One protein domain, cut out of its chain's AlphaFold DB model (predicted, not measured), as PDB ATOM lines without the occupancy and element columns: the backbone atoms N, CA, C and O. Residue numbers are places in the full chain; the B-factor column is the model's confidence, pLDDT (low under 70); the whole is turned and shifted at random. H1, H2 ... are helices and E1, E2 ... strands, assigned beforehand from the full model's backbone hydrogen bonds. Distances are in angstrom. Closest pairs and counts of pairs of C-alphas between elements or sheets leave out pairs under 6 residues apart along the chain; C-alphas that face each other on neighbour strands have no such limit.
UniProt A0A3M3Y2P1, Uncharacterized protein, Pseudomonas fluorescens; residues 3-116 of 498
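AT A GLANCE: This is residues 3 to 116 of the 498 residues of an uncharacterized protein of Pseudomonas fluorescens (UniProt A0A3M3Y2P1). A loose, open arrangement: a strand hairpin, E1 and E2, lies toward one end of the longest axis, H1 packs on H2 near the middle, and H3, H4 and H5 follow one another in an open arc, with H6 folded back on H5. Residues 17 to 32, between the two strands, hold no named element and make a wide loop. The printed part has 114 residues, with six named helices and two named strands in the order H1, E1, E2, H2, H3, H4, H5, H6; the two strands form an antiparallel sheet, and the class is mostly helix. The whole is loose, with a radius of gyration of the C-alphas of 16.9 A, and only just flat, with spans of 48 by 39 by 22 A.

HOW THE PARTS SIT: H1, residues 6 to 10, touches H2, residues 43 to 52; their closest C-alphas, of Gly 6 and Ala 50, are 3.7 A apart. E1, residues 12 to 16, and E2, residues 33 to 37, form an antiparallel hairpin with 161 degrees between their directions; N 13 and O 36 are within hydrogen-bond range at 2.9 A, as are N 34 and O 15 at 2.9 A. Residues 21 to 22 pair antiparallel with residues 14 to 15 of E1. H2 is apart from H3, residues 60 to 67. H3 and H4, residues 70 to 80, only just touch, with 3 pairs of C-alphas within 8 A, and only at the corner by their link; the closest C-alphas are those of Ser 67 and Trp 73, 5.6 A. H2 and H4 are close but not clearly touching, with the C-alphas of Ala 51 and Leu 80 closest at 7.2 A. H5, residues 88 to 105, touches H4 with residues 88 to 91 alone, at a steep tilt of 43 degrees, the same way; the closest C-alphas are those of Gln 75 and Gly 88, 6.1 A. H6, residues 110 to 114, touches residues 96 to 104 of H5; the closest C-alphas are those of Ala 100 and Pro 110, 5.1 A. Every O i to N i+4 pair is within hydrogen-bond range in H1, H3, H5 and H6, against 6 of 7 in H4 and 2 of 6 in H2, where 4 of 7 O i to N i+3 pairs are.

IN THESE COORDINATES: H1 begins at C-alpha 6 (232.037, 260.794, 261.289). E1 is 13.1 A long and E2 13.8 A. H2 is 15.8 A long, H3 10.4 A, H4 15.0 A and H5 26.3 A, from C-alpha 88 (219.944, 259.259, 242.177) to C-alpha 105. H6 ends at C-alpha 114 (232.857, 248.209, 239.090).

THE WHOLE: The C-alphas of Gly 18 and Ser 115 are the two farthest apart, at 50.7 A. The printed part has no cut, and the link from E1 to E2 is long, with 16 residues. Mean pLDDT of the printed part is 81.9; residues 40 to 41, 43 to 44 and 102 to 116 are under 70.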
ATOM      1  N   HIS A   3     230.941 262.140 253.614       70.19
ATOM      2  CA  HIS A   3     230.148 261.124 254.342       70.19
ATOM      3  C   HIS A   3     230.955 260.330 255.390       70.19
ATOM      4  O   HIS A   3     230.392 259.631 256.227       70.19
ATOM      5  N   ASP A   4     232.286 260.408 255.324       73.25
ATOM      6  CA  ASP A   4     233.215 259.591 256.100       73.25
ATOM      7  C   ASP A   4     233.792 260.345 257.306       73.25
ATOM      8  O   ASP A   4     234.451 259.759 258.165       73.25
ATOM      9  N   LEU A   5     233.506 261.650 257.410       84.19
ATOM     10  CA  LEU A   5     234.003 262.529 258.472       84.19
ATOM     11  C   LEU A   5     233.604 262.047 259.869       84.19
ATOM     12  O   LEU A   5     234.352 262.260 260.820       84.19
ATOM     13  N   GLY A   6     232.474 261.347 260.008       84.38
ATOM     14  CA  GLY A   6     232.037 260.794 261.289       84.38
ATOM     15  C   GLY A   6     233.030 259.805 261.908       84.38
ATOM     16  O   GLY A   6     233.032 259.652 263.128       84.38
ATOM     17  N   LYS A   7     233.958 259.224 261.128       86.06
ATOM     18  CA  LYS A   7     235.100 258.447 261.651       86.06
ATOM     19  C   LYS A   7     235.948 259.275 262.631       86.06
ATOM     20  O   LYS A   7     236.399 258.751 263.646       86.06
ATOM     21  N   ILE A   8     236.080 260.586 262.401       87.94
ATOM     22  CA  ILE A   8     236.769 261.536 263.295       87.94
ATOM     23  C   ILE A   8     235.986 261.749 264.607       87.94
ATOM     24  O   ILE A   8     236.592 262.014 265.641       87.94
ATOM     25  N   ALA A   9     234.656 261.610 264.589       88.00
ATOM     26  CA  ALA A   9     233.812 261.744 265.779       88.00
ATOM     27  C   ALA A   9     233.723 260.466 266.633       88.00
ATOM     28  O   ALA A   9     233.543 260.585 267.846       88.00
ATOM     29  N   VAL A  10     233.802 259.266 266.031       86.88
ATOM     30  CA  VAL A  10     233.495 257.998 266.737       86.88
ATOM     31  C   VAL A  10     234.614 256.952 266.749       86.88
ATOM     32  O   VAL A  10     234.725 256.216 267.728       86.88
ATOM     33  N   ASP A  11     235.471 256.891 265.724       85.25
ATOM     34  CA  ASP A  11     236.568 255.910 265.656       85.25
ATOM     35  C   ASP A  11     237.891 256.452 266.225       85.25
ATOM     36  O   ASP A  11     238.816 255.674 266.487       85.25
ATOM     37  N   VAL A  12     237.995 257.769 266.434       89.50
ATOM     38  CA  VAL A  12     239.193 258.456 266.935       89.50
ATOM     39  C   VAL A  12     238.863 259.240 268.204       89.50
ATOM     40  O   VAL A  12     237.922 260.024 268.247       89.50
ATOM     41  N   HIS A  13     239.674 259.063 269.244       91.50
ATOM     42  CA  HIS A  13     239.651 259.893 270.444       91.50
ATOM     43  C   HIS A  13     240.900 260.775 270.469       91.50
ATOM     44  O   HIS A  13     242.015 260.250 270.415       91.50
ATOM     45  N   ILE A  14     240.707 262.094 270.556       93.88
ATOM     46  CA  ILE A  14     241.772 263.103 270.515       93.88
ATOM     47  C   ILE A  14     241.841 263.858 271.842       93.88
ATOM     48  O   ILE A  14     240.823 264.261 272.400       93.88
ATOM     49  N   GLU A  15     243.061 264.077 272.318       95.56
ATOM     50  CA  GLU A  15     243.377 264.766 273.563       95.56
ATOM     51  C   GLU A  15     244.419 265.854 273.280       95.56
ATOM     52  O   GLU A  15     245.486 265.582 272.725       95.56
ATOM     53  N   LEU A  16     244.089 267.096 273.628       94.62
ATOM     54  CA  LEU A  16     244.948 268.260 273.432       94.62
ATOM     55  C   LEU A  16     246.010 268.361 274.530       94.62
ATOM     56  O   LEU A  16     245.846 267.843 275.637       94.62
ATOM     57  N   GLU A  17     247.059 269.131 274.254       88.88
ATOM     58  CA  GLU A  17     247.941 269.691 275.277       88.88
ATOM     59  C   GLU A  17     247.129 270.297 276.443       88.88
ATOM     60  O   GLU A  17     246.192 271.076 276.241       88.88
ATOM     61  N   GLY A  18     247.457 269.887 277.674       86.25
ATOM     62  CA  GLY A  18     246.657 270.162 278.874       86.25
ATOM     63  C   GLY A  18     245.612 269.090 279.229       86.25
ATOM     64  O   GLY A  18     244.873 269.275 280.191       86.25
ATOM     65  N   GLY A  19     245.539 267.974 278.494       89.00
ATOM     66  CA  GLY A  19     244.721 266.801 278.842       89.00
ATOM     67  C   GLY A  19     243.226 266.928 278.525       89.00
ATOM     68  O   GLY A  19     242.420 266.116 278.981       89.00
ATOM     69  N   LYS A  20     242.823 267.950 277.762       92.38
ATOM     70  CA  LYS A  20     241.418 268.173 277.392       92.38
ATOM     71  C   LYS A  20     241.056 267.380 276.133       92.38
ATOM     72  O   LYS A  20     241.677 267.574 275.090       92.38
ATOM     73  N   THR A  21     240.005 266.564 276.199       93.75
ATOM     74  CA  THR A  21     239.404 265.919 275.019       93.75
ATOM     75  C   THR A  21     238.975 266.963 273.982       93.75
ATOM     76  O   THR A  21     238.319 267.952 274.322       93.75
ATOM     77  N   TRP A  22     239.314 266.731 272.716       94.38
ATOM     78  CA  TRP A  22     238.783 267.481 271.576       94.38
ATOM     79  C   TRP A  22     237.681 266.683 270.875       94.38
ATOM     80  O   TRP A  22     237.693 265.453 270.858       94.38
ATOM     81  N   HIS A  23     236.749 267.410 270.266       91.94
ATOM     82  CA  HIS A  23     235.671 266.874 269.446       91.94
ATOM     83  C   HIS A  23     235.587 267.685 268.148       91.94
ATOM     84  O   HIS A  23     235.819 268.895 268.199       91.94
ATOM     85  N   PRO A  24     235.211 267.080 267.005       90.06
ATOM     86  CA  PRO A  24     235.258 267.764 265.713       90.06
ATOM     87  C   PRO A  24     234.396 269.026 265.653       90.06
ATOM     88  O   PRO A  24     234.839 270.031 265.110       90.06
ATOM     89  N   TRP A  25     233.241 269.058 266.326       89.06
ATOM     90  CA  TRP A  25     232.395 270.257 266.426       89.06
ATOM     91  C   TRP A  25     233.042 271.458 267.160       89.06
ATOM     92  O   TRP A  25     232.437 272.523 267.225       89.06
ATOM     93  N   HIS A  26     234.269 271.335 267.684       90.06
ATOM     94  CA  HIS A  26     235.066 272.456 268.206       90.06
ATOM     95  C   HIS A  26     236.005 273.114 267.176       90.06
ATOM     96  O   HIS A  26     236.651 274.106 267.507       90.06
ATOM     97  N   GLY A  27     236.065 272.605 265.942       88.38
ATOM     98  CA  GLY A  27     236.841 273.195 264.847       88.38
ATOM     99  C   GLY A  27     238.302 272.725 264.805       88.38
ATOM    100  O   GLY A  27     238.698 271.870 265.605       88.38
ATOM    101  N   PRO A  28     239.114 273.241 263.863       88.69
ATOM    102  CA  PRO A  28     240.464 272.742 263.595       88.69
ATOM    103  C   PRO A  28     241.402 272.817 264.810       88.69
ATOM    104  O   PRO A  28     241.359 273.747 265.618       88.69
ATOM    105  N   ILE A  29     242.274 271.813 264.932       90.88
ATOM    106  CA  ILE A  29     243.203 271.678 266.057       90.88
ATOM    107  C   ILE A  29     244.450 272.537 265.814       90.88
ATOM    108  O   ILE A  29     245.360 272.147 265.091       90.88
ATOM    109  N   ASN A  30     244.514 273.684 266.490       91.62
ATOM    110  CA  ASN A  30     245.614 274.652 266.373       91.62
ATOM    111  C   ASN A  30     246.655 274.531 267.514       91.62
ATOM    112  O   ASN A  30     247.234 275.532 267.932       91.62
ATOM    113  N   ARG A  31     246.830 273.333 268.095       90.44
ATOM    114  CA  ARG A  31     247.717 273.045 269.248       90.44
ATOM    115  C   ARG A  31     248.270 271.613 269.181       90.44
ATOM    116  O   ARG A  31     247.660 270.788 268.501       90.44
ATOM    117  N   PRO A  32     249.357 271.275 269.903       93.25
ATOM    118  CA  PRO A  32     249.800 269.891 270.045       93.25
ATOM    119  C   PRO A  32     248.683 268.990 270.592       93.25
ATOM    120  O   PRO A  32     247.913 269.385 271.473       93.25
ATOM    121  N   TYR A  33     248.592 267.770 270.066       95.31
ATOM    122  CA  TYR A  33     247.591 266.782 270.456       95.31
ATOM    123  C   TYR A  33     248.142 265.359 270.342       95.31
ATOM    124  O   TYR A  33     249.092 265.097 269.606       95.31
ATOM    125  N   ARG A  34     247.501 264.424 271.046       94.69
ATOM    126  CA  ARG A  34     247.647 262.980 270.829       94.69
ATOM    127  C   ARG A  34     246.299 262.376 270.457       94.69
ATOM    128  O   ARG A  34     245.254 262.896 270.843       94.69
ATOM    129  N   PHE A  35     246.314 261.268 269.728       94.25
ATOM    130  CA  PHE A  35     245.099 260.541 269.369       94.25
ATOM    131  C   PHE A  35     245.256 259.036 269.588       94.25
ATOM    132  O   PHE A  35     246.365 258.503 269.622       94.25
ATOM    133  N   ARG A  36     244.125 258.345 269.732       91.12
ATOM    134  CA  ARG A  36     244.046 256.880 269.779       91.12
ATOM    135  C   ARG A  36     242.782 256.399 269.077       91.12
ATOM    136  O   ARG A  36     241.735 257.035 269.186       91.12
ATOM    137  N   TYR A  37     242.864 255.252 268.414       87.56
ATOM    138  CA  TYR A  37     241.686 254.607 267.840       87.56
ATOM    139  C   TYR A  37     240.807 253.974 268.926       87.56
ATOM    140  O   TYR A  37     241.302 253.427 269.918       87.56
ATOM    141  N   VAL A  38     239.494 254.033 268.724       81.69
ATOM    142  CA  VAL A  38     238.492 253.355 269.551       81.69
ATOM    143  C   VAL A  38     238.382 251.887 269.114       81.69
ATOM    144  O   VAL A  38     238.474 251.560 267.929       81.69
ATOM    145  N   LYS A  39     238.232 250.970 270.079       73.62
ATOM    146  CA  LYS A  39     238.008 249.536 269.820       73.62
ATOM    147  C   LYS A  39     236.507 249.261 269.728       73.62
ATOM    148  O   LYS A  39     235.753 249.794 270.532       73.62
ATOM    149  N   GLY A  40     236.101 248.389 268.801       68.56
ATOM    150  CA  GLY A  40     234.686 248.082 268.555       68.56
ATOM    151  C   GLY A  40     234.007 249.097 267.631       68.56
ATOM    152  O   GLY A  40     232.981 249.662 267.992       68.56
ATOM    153  N   ARG A  41     234.598 249.346 266.451       67.12
ATOM    154  CA  ARG A  41     234.048 250.269 265.444       67.12
ATOM    155  C   ARG A  41     232.639 249.847 265.027       67.12
ATOM    156  O   ARG A  41     232.440 248.704 264.613       67.12
ATOM    157  N   ASN A  42     231.692 250.779 265.067       71.50
ATOM    158  CA  ASN A  42     230.369 250.595 264.479       71.50
ATOM    159  C   ASN A  42     230.323 251.325 263.129       71.50
ATOM    160  O   ASN A  42     230.183 252.546 263.081       71.50
ATOM    161  N   TYR A  43     230.422 250.571 262.032       65.31
ATOM    162  CA  TYR A  43     230.449 251.130 260.677       65.31
ATOM    163  C   TYR A  43     229.164 251.886 260.292       65.31
ATOM    164  O   TYR A  43     229.227 252.847 259.536       65.31
ATOM    165  N   GLN A  44     228.006 251.531 260.861       68.69
ATOM    166  CA  GLN A  44     226.766 252.291 260.640       68.69
ATOM    167  C   GLN A  44     226.785 253.641 261.377       68.69
ATOM    168  O   GLN A  44     226.199 254.618 260.912       68.69
ATOM    169  N   LEU A  45     227.495 253.723 262.508       76.75
ATOM    170  CA  LEU A  45     227.557 254.932 263.326       76.75
ATOM    171  C   LEU A  45     228.393 256.041 262.673       76.75
ATOM    172  O   LEU A  45     228.040 257.208 262.827       76.75
ATOM    173  N   HIS A  46     229.458 255.724 261.923       79.62
ATOM    174  CA  HIS A  46     230.278 256.773 261.302       79.62
ATOM    175  C   HIS A  46     229.550 257.518 260.172       79.62
ATOM    176  O   HIS A  46     229.783 258.712 260.005       79.62
ATOM    177  N   GLY A  47     228.638 256.860 259.445       76.94
ATOM    178  CA  GLY A  47     227.783 257.528 258.459       76.94
ATOM    179  C   GLY A  47     226.850 258.547 259.121       76.94
ATOM    180  O   GLY A  47     226.835 259.715 258.743       76.94
ATOM    181  N   ALA A  48     226.150 258.142 260.186       80.88
ATOM    182  CA  ALA A  48     225.279 259.043 260.946       80.88
ATOM    183  C   ALA A  48     226.058 260.179 261.645       80.88
ATOM    184  O   ALA A  48     225.610 261.325 261.675       80.88
ATOM    185  N   ALA A  49     227.246 259.888 262.186       85.31
ATOM    186  CA  ALA A  49     228.056 260.859 262.919       85.31
ATOM    187  C   ALA A  49     228.697 261.945 262.033       85.31
ATOM    188  O   ALA A  49     229.111 262.979 262.559       85.31
ATOM    189  N   ALA A  50     228.761 261.764 260.708       86.12
ATOM    190  CA  ALA A  50     229.252 262.797 259.790       86.12
ATOM    191  C   ALA A  50     228.381 264.072 259.816       86.12
ATOM    192  O   ALA A  50     228.905 265.181 259.682       86.12
ATOM    193  N   ALA A  51     227.083 263.935 260.124       86.38
ATOM    194  CA  ALA A  51     226.156 265.055 260.300       86.38
ATOM    195  C   ALA A  51     226.582 266.055 261.394       86.38
ATOM    196  O   ALA A  51     226.253 267.235 261.306       86.38
ATOM    197  N   LEU A  52     227.375 265.621 262.381       87.38
ATOM    198  CA  LEU A  52     227.915 266.478 263.448       87.38
ATOM    199  C   LEU A  52     229.022 267.438 262.965       87.38
ATOM    200  O   LEU A  52     229.510 268.248 263.752       87.38
ATOM    201  N   ILE A  53     229.468 267.305 261.710       87.81
ATOM    202  CA  ILE A  53     230.676 267.955 261.175       87.81
ATOM    203  C   ILE A  53     230.385 268.736 259.881       87.81
ATOM    204  O   ILE A  53     231.094 269.697 259.590       87.81
ATOM    205  N   TYR A  54     229.328 268.396 259.127       87.62
ATOM    206  CA  TYR A  54     229.018 269.034 257.835       87.62
ATOM    207  C   TYR A  54     229.004 270.571 257.882       87.62
ATOM    208  O   TYR A  54     229.588 271.194 257.001       87.62
ATOM    209  N   ALA A  55     228.438 271.179 258.930       82.25
ATOM    210  CA  ALA A  55     228.346 272.636 259.089       82.25
ATOM    211  C   ALA A  55     229.698 273.367 259.291       82.25
ATOM    212  O   ALA A  55     229.723 274.591 259.366       82.25
ATOM    213  N   GLN A  56     230.826 272.648 259.390       84.50
ATOM    214  CA  GLN A  56     232.174 273.242 259.380       84.50
ATOM    215  C   GLN A  56     232.833 273.268 257.994       84.50
ATOM    216  O   GLN A  56     233.911 273.836 257.843       84.50
ATOM    217  N   ILE A  57     232.220 272.623 256.999       86.25
ATOM    218  CA  ILE A  57     232.748 272.503 255.630       86.25
ATOM    219  C   ILE A  57     231.743 273.081 254.632       86.25
ATOM    220  O   ILE A  57     232.118 273.820 253.728       86.25
ATOM    221  N   LEU A  58     230.462 272.775 254.827       89.56
ATOM    222  CA  LEU A  58     229.344 273.419 254.159       89.56
ATOM    223  C   LEU A  58     228.973 274.663 254.978       89.56
ATOM    224  O   LEU A  58     228.156 274.593 255.897       89.56
ATOM    225  N   THR A  59     229.647 275.778 254.696       89.81
ATOM    226  CA  THR A  59     229.323 277.087 255.287       89.81
ATOM    227  C   THR A  59     227.972 277.592 254.753       89.81
ATOM    228  O   THR A  59     227.500 277.068 253.738       89.81
ATOM    229  N   PRO A  60     227.325 278.592 255.385       93.44
ATOM    230  CA  PRO A  60     226.050 279.128 254.903       93.44
ATOM    231  C   PRO A  60     226.095 279.537 253.427       93.44
ATOM    232  O   PRO A  60     225.239 279.128 252.658       93.44
ATOM    233  N   GLU A  61     227.165 280.208 252.999       94.62
ATOM    234  CA  GLU A  61     227.343 280.690 251.624       94.62
ATOM    235  C   GLU A  61     227.451 279.538 250.607       94.62
ATOM    236  O   GLU A  61     227.034 279.670 249.457       94.62
ATOM    237  N   ILE A  62     228.002 278.394 251.033       92.25
ATOM    238  CA  ILE A  62     228.087 277.167 250.230       92.25
ATOM    239  C   ILE A  62     226.728 276.458 250.184       92.25
ATOM    240  O   ILE A  62     226.357 275.923 249.141       92.25
ATOM    241  N   LEU A  63     225.985 276.439 251.294       92.19
ATOM    242  CA  LEU A  63     224.654 275.830 251.373       92.19
ATOM    243  C   LEU A  63     223.624 276.620 250.557       92.19
ATOM    244  O   LEU A  63     222.887 276.006 249.791       92.19
ATOM    245  N   ASP A  64     223.631 277.949 250.664       94.44
ATOM    246  CA  ASP A  64     222.780 278.851 249.885       94.44
ATOM    247  C   ASP A  64     223.008 278.615 248.382       94.44
ATOM    248  O   ASP A  64     222.078 278.231 247.671       94.44
ATOM    249  N   TRP A  65     224.264 278.698 247.921       95.25
ATOM    250  CA  TRP A  65     224.636 278.467 246.516       95.25
ATOM    251  C   TRP A  65     224.301 277.057 246.003       95.25
ATOM    252  O   TRP A  65     223.923 276.887 244.845       95.25
ATOM    253  N   LEU A  66     224.428 276.021 246.837       91.38
ATOM    254  CA  LEU A  66     224.039 274.660 246.452       91.38
ATOM    255  C   LEU A  66     222.514 274.473 246.411       91.38
ATOM    256  O   LEU A  66     222.034 273.611 245.672       91.38
ATOM    257  N   SER A  67     221.752 275.265 247.173       94.31
ATOM    258  CA  SER A  67     220.286 275.202 247.206       94.31
ATOM    259  C   SER A  67     219.617 275.803 245.962       94.31
ATOM    260  O   SER A  67     218.526 275.361 245.593       94.31
ATOM    261  N   ASP A  68     220.314 276.694 245.239       96.81
ATOM    262  CA  ASP A  68     219.902 277.247 243.935       96.81
ATOM    263  C   ASP A  68     219.744 276.177 242.826       96.81
ATOM    264  O   ASP A  68     219.214 276.465 241.749       96.81
ATOM    265  N   PHE A  69     220.161 274.925 243.069       94.88
ATOM    266  CA  PHE A  69     220.088 273.805 242.121       94.88
ATOM    267  C   PHE A  69     219.211 272.645 242.652       94.88
ATOM    268  O   PHE A  69     219.753 271.597 243.015       94.88
ATOM    269  N   PRO A  70     217.864 272.758 242.679       90.00
ATOM    270  CA  PRO A  70     216.979 271.847 243.423       90.00
ATOM    271  C   PRO A  70     217.158 270.342 243.153       90.00
ATOM    272  O   PRO A  70     217.085 269.533 244.080       90.00
ATOM    273  N   GLU A  71     217.420 269.949 241.903       87.50
ATOM    274  CA  GLU A  71     217.615 268.542 241.516       87.50
ATOM    275  C   GLU A  71     218.915 267.944 242.074       87.50
ATOM    276  O   GLU A  71     218.955 266.773 242.461       87.50
ATOM    277  N   VAL A  72     219.981 268.748 242.132       89.56
ATOM    278  CA  VAL A  72     221.289 268.357 242.679       89.56
ATOM    279  C   VAL A  72     221.267 268.465 244.202       89.56
ATOM    280  O   VAL A  72     221.766 267.572 244.884       89.56
ATOM    281  N   TRP A  73     220.621 269.504 244.734       92.56
ATOM    282  CA  TRP A  73     220.386 269.715 246.161       92.56
ATOM    283  C   TRP A  73     219.669 268.526 246.808       92.56
ATOM    284  O   TRP A  73     220.163 267.975 247.788       92.56
ATOM    285  N   SER A  74     218.559 268.062 246.223       91.75
ATOM    286  CA  SER A  74     217.818 266.892 246.716       91.75
ATOM    287  C   SER A  74     218.711 265.645 246.810       91.75
ATOM    288  O   SER A  74     218.802 265.010 247.862       91.75
ATOM    289  N   GLN A  75     219.464 265.347 245.744       92.06
ATOM    290  CA  GLN A  75     220.405 264.222 245.719       92.06
ATOM    291  C   GLN A  75     221.536 264.382 246.749       92.06
ATOM    292  O   GLN A  75     221.886 263.419 247.430       92.06
ATOM    293  N   LEU A  76     222.079 265.593 246.912       89.62
ATOM    294  CA  LEU A  76     223.105 265.901 247.909       89.62
ATOM    295  C   LEU A  76     222.594 265.674 249.339       89.62
ATOM    296  O   LEU A  76     223.297 265.046 250.130       89.62
ATOM    297  N   ILE A  77     221.379 266.121 249.668       89.94
ATOM    298  CA  ILE A  77     220.775 265.904 250.991       89.94
ATOM    299  C   ILE A  77     220.637 264.404 251.293       89.94
ATOM    300  O   ILE A  77     220.999 263.975 252.390       89.94
ATOM    301  N   PHE A  78     220.222 263.582 250.323       88.88
ATOM    302  CA  PHE A  78     220.181 262.125 250.503       88.88
ATOM    303  C   PHE A  78     221.575 261.497 250.698       88.88
ATOM    304  O   PHE A  78     221.725 260.622 251.550       88.88
ATOM    305  N   ILE A  79     222.621 261.979 250.011       87.88
ATOM    306  CA  ILE A  79     224.016 261.532 250.241       87.88
ATOM    307  C   ILE A  79     224.492 261.906 251.646       87.88
ATOM    308  O   ILE A  79     225.101 261.083 252.328       87.88
ATOM    309  N   LEU A  80     224.204 263.129 252.099       86.25
ATOM    310  CA  LEU A  80     224.555 263.598 253.441       86.25
ATOM    311  C   LEU A  80     223.820 262.797 254.533       86.25
ATOM    312  O   LEU A  80     224.398 262.545 255.590       86.25
ATOM    313  N   ALA A  81     222.597 262.336 254.257       84.62
ATOM    314  CA  ALA A  81     221.834 261.420 255.106       84.62
ATOM    315  C   ALA A  81     222.271 259.939 255.003       84.62
ATOM    316  O   ALA A  81     221.746 259.101 255.736       84.62
ATOM    317  N   GLY A  82     223.203 259.594 254.104       80.88
ATOM    318  CA  GLY A  82     223.648 258.216 253.848       80.88
ATOM    319  C   GLY A  82     222.649 257.341 253.078       80.88
ATOM    320  O   GLY A  82     222.840 256.129 253.001       80.88
ATOM    321  N   GLN A  83     221.599 257.935 252.507       83.69
ATOM    322  CA  GLN A  83     220.508 257.276 251.777       83.69
ATOM    323  C   GLN A  83     220.836 257.202 250.278       83.69
ATOM    324  O   GLN A  83     220.217 257.856 249.437       83.69
ATOM    325  N   TYR A  84     221.883 256.446 249.937       82.25
ATOM    326  CA  TYR A  84     222.437 256.390 248.578       82.25
ATOM    327  C   TYR A  84     221.432 255.900 247.524       82.25
ATOM    328  O   TYR A  84     221.502 256.319 246.373       82.25
ATOM    329  N   GLU A  85     220.473 255.061 247.912       80.44
ATOM    330  CA  GLU A  85     219.370 254.596 247.063       80.44
ATOM    331  C   GLU A  85     218.357 255.694 246.689       80.44
ATOM    332  O   GLU A  85     217.712 255.592 245.647       80.44
ATOM    333  N   HIS A  86     218.262 256.769 247.477       82.19
ATOM    334  CA  HIS A  86     217.443 257.952 247.179       82.19
ATOM    335  C   HIS A  86     218.241 259.072 246.480       82.19
ATOM    336  O   HIS A  86     217.668 260.011 245.932       82.19
ATOM    337  N   ALA A  87     219.572 258.961 246.446       85.31
ATOM    338  CA  ALA A  87     220.493 259.980 245.942       85.31
ATOM    339  C   ALA A  87     220.700 260.002 244.410       85.31
ATOM    340  O   ALA A  87     221.573 260.725 243.922       85.31
ATOM    341  N   GLY A  88     219.933 259.223 243.643       87.25
ATOM    342  CA  GLY A  88     219.944 259.259 242.177       87.25
ATOM    343  C   GLY A  88     221.325 259.028 241.545       87.25
ATOM    344  O   GLY A  88     222.137 258.232 242.024       87.25
ATOM    345  N   ILE A  89     221.601 259.736 240.445       87.25
ATOM    346  CA  ILE A  89     222.855 259.586 239.693       87.25
ATOM    347  C   ILE A  89     224.071 260.088 240.482       87.25
ATOM    348  O   ILE A  89     225.155 259.517 240.360       87.25
ATOM    349  N   LEU A  90     223.903 261.100 241.340       84.06
ATOM    350  CA  LEU A  90     224.981 261.581 242.206       84.06
ATOM    351  C   LEU A  90     225.348 260.524 243.263       84.06
ATOM    352  O   LEU A  90     226.530 260.300 243.526       84.06
ATOM    353  N   GLY A  91     224.349 259.810 243.797       84.12
ATOM    354  CA  GLY A  91     224.533 258.642 244.658       84.12
ATOM    355  C   GLY A  91     225.312 257.524 243.966       84.12
ATOM    356  O   GLY A  91     226.315 257.051 244.504       84.12
ATOM    357  N   GLU A  92     224.924 257.157 242.738       83.88
ATOM    358  CA  GLU A  92     225.665 256.177 241.933       83.88
ATOM    359  C   GLU A  92     227.127 256.583 241.698       83.88
ATOM    360  O   GLU A  92     228.017 255.738 241.795       83.88
ATOM    361  N   ILE A  93     227.389 257.854 241.378       86.06
ATOM    362  CA  ILE A  93     228.746 258.366 241.141       86.06
ATOM    363  C   ILE A  93     229.587 258.267 242.418       86.06
ATOM    364  O   ILE A  93     230.718 257.785 242.358       86.06
ATOM    365  N   VAL A  94     229.041 258.655 243.576       83.88
ATOM    366  CA  VAL A  94     229.752 258.572 244.862       83.88
ATOM    367  C   VAL A  94     230.059 257.123 245.248       83.88
ATOM    368  O   VAL A  94     231.187 256.845 245.650       83.88
ATOM    369  N   VAL A  95     229.116 256.190 245.070       81.56
ATOM    370  CA  VAL A  95     229.344 254.758 245.355       81.56
ATOM    371  C   VAL A  95     230.407 254.163 244.423       81.56
ATOM    372  O   VAL A  95     231.305 253.463 244.888       81.56
ATOM    373  N   LYS A  96     230.364 254.472 243.120       80.06
ATOM    374  CA  LYS A  96     231.372 254.009 242.146       80.06
ATOM    375  C   LYS A  96     232.762 254.586 242.435       80.06
ATOM    376  O   LYS A  96     233.753 253.874 242.293       80.06
ATOM    377  N   ALA A  97     232.842 255.852 242.850       82.06
ATOM    378  CA  ALA A  97     234.100 256.501 243.216       82.06
ATOM    379  C   ALA A  97     234.713 255.906 244.496       82.06
ATOM    380  O   ALA A  97     235.920 255.679 244.540       82.06
ATOM    381  N   ASP A  98     233.891 255.603 245.505       74.62
ATOM    382  CA  ASP A  98     234.332 254.946 246.741       74.62
ATOM    383  C   ASP A  98     234.872 253.531 246.464       74.62
ATOM    384  O   ASP A  98     236.009 253.210 246.814       74.62
ATOM    385  N   GLN A  99     234.119 252.726 245.702       71.75
ATOM    386  CA  GLN A  99     234.544 251.397 245.245       71.75
ATOM    387  C   GLN A  99     235.859 251.438 244.450       71.75
ATOM    388  O   GLN A  99     236.737 250.604 244.674       71.75
ATOM    389  N   ALA A 100     236.018 252.409 243.544       71.69
ATOM    390  CA  ALA A 100     237.248 252.586 242.778       71.69
ATOM    391  C   ALA A 100     238.437 252.996 243.667       71.69
ATOM    392  O   ALA A 100     239.529 252.458 243.491       71.69
ATOM    393  N   SER A 101     238.226 253.881 244.649       71.62
ATOM    394  CA  SER A 101     239.259 254.297 245.610       71.62
ATOM    395  C   SER A 101     239.735 253.121 246.467       71.62
ATOM    396  O   SER A 101     240.934 252.868 246.557       71.62
ATOM    397  N   VAL A 102     238.802 252.350 247.037       66.94
ATOM    398  CA  VAL A 102     239.113 251.155 247.838       66.94
ATOM    399  C   VAL A 102     239.818 250.091 246.990       66.94
ATOM    400  O   VAL A 102     240.783 249.477 247.446       66.94
ATOM    401  N   ALA A 103     239.398 249.890 245.737       60.53
ATOM    402  CA  ALA A 103     240.085 248.986 244.819       60.53
ATOM    403  C   ALA A 103     241.527 249.440 244.536       60.53
ATOM    404  O   ALA A 103     242.439 248.616 244.579       60.53
ATOM    405  N   GLN A 104     241.742 250.738 244.298       58.09
ATOM    406  CA  GLN A 104     243.057 251.303 244.004       58.09
ATOM    407  C   GLN A 104     244.020 251.200 245.199       58.09
ATOM    408  O   GLN A 104     245.162 250.782 245.010       58.09
ATOM    409  N   GLU A 105     243.571 251.495 246.426       55.12
ATOM    410  CA  GLU A 105     244.394 251.330 247.638       55.12
ATOM    411  C   GLU A 105     244.737 249.859 247.928       55.12
ATOM    412  O   GLU A 105     245.848 249.551 248.357       55.12
ATOM    413  N   LEU A 106     243.820 248.926 247.642       55.22
ATOM    414  CA  LEU A 106     244.049 247.484 247.815       55.22
ATOM    415  C   LEU A 106     244.858 246.834 246.672       55.22
ATOM    416  O   LEU A 106     245.148 245.633 246.737       55.22
ATOM    417  N   GLY A 107     245.229 247.593 245.634       47.56
ATOM    418  CA  GLY A 107     245.948 247.097 244.454       47.56
ATOM    419  C   GLY A 107     245.099 246.235 243.508       47.56
ATOM    420  O   GLY A 107     245.641 245.420 242.760       47.56
ATOM    421  N   GLY A 108     243.774 246.371 243.561       55.38
ATOM    422  CA  GLY A 108     242.823 245.718 242.663       55.38
ATOM    423  C   GLY A 108     242.571 246.515 241.379       55.38
ATOM    424  O   GLY A 108     242.727 247.732 241.331       55.38
ATOM    425  N   ASN A 109     242.135 245.827 240.320       50.81
ATOM    426  CA  ASN A 109     241.720 246.484 239.077       50.81
ATOM    427  C   ASN A 109     240.351 247.175 239.285       50.81
ATOM    428  O   ASN A 109     239.374 246.466 239.547       50.81
ATOM    429  N   PRO A 110     240.232 248.511 239.129       49.88
ATOM    430  CA  PRO A 110     238.982 249.229 239.385       49.88
ATOM    431  C   PRO A 110     237.845 248.812 238.444       49.88
ATOM    432  O   PRO A 110     236.693 248.784 238.870       49.88
ATOM    433  N   ALA A 111     238.136 248.383 237.209       56.56
ATOM    434  CA  ALA A 111     237.111 247.843 236.314       56.56
ATOM    435  C   ALA A 111     236.476 246.558 236.880       56.56
ATOM    436  O   ALA A 111     235.273 246.359 236.736       56.56
ATOM    437  N   ARG A 112     237.258 245.729 237.590       52.91
ATOM    438  CA  ARG A 112     236.777 244.493 238.230       52.91
ATOM    439  C   ARG A 112     236.048 244.743 239.558       52.91
ATOM    440  O   ARG A 112     235.287 243.892 239.998       52.91
ATOM    441  N   ALA A 113     236.249 245.909 240.176       48.97
ATOM    442  CA  ALA A 113     235.438 246.374 241.303       48.97
ATOM    443  C   ALA A 113     234.091 246.950 240.830       48.97
ATOM    444  O   ALA A 113     233.058 246.654 241.419       48.97
ATOM    445  N   LEU A 114     234.082 247.697 239.721       53.94
ATOM    446  CA  LEU A 114     232.857 248.209 239.090       53.94
ATOM    447  C   LEU A 114     232.005 247.100 238.445       53.94
ATOM    448  O   LEU A 114     230.789 247.253 238.341       53.94
ATOM    449  N   SER A 115     232.624 245.987 238.037       53.94
ATOM    450  CA  SER A 115     231.936 244.766 237.596       53.94
ATOM    451  C   SER A 115     231.681 243.757 238.724       53.94
ATOM    452  O   SER A 115     231.194 242.661 238.445       53.94
ATOM    453  N   ALA A 116     232.032 244.067 239.978       47.88
ATOM    454  CA  ALA A 116     231.713 243.188 241.097       47.88
ATOM    455  C   ALA A 116     230.184 243.146 241.301       47.88
ATOM    456  O   ALA A 116     229.512 244.163 241.091       47.88
TER     457      ALA A 116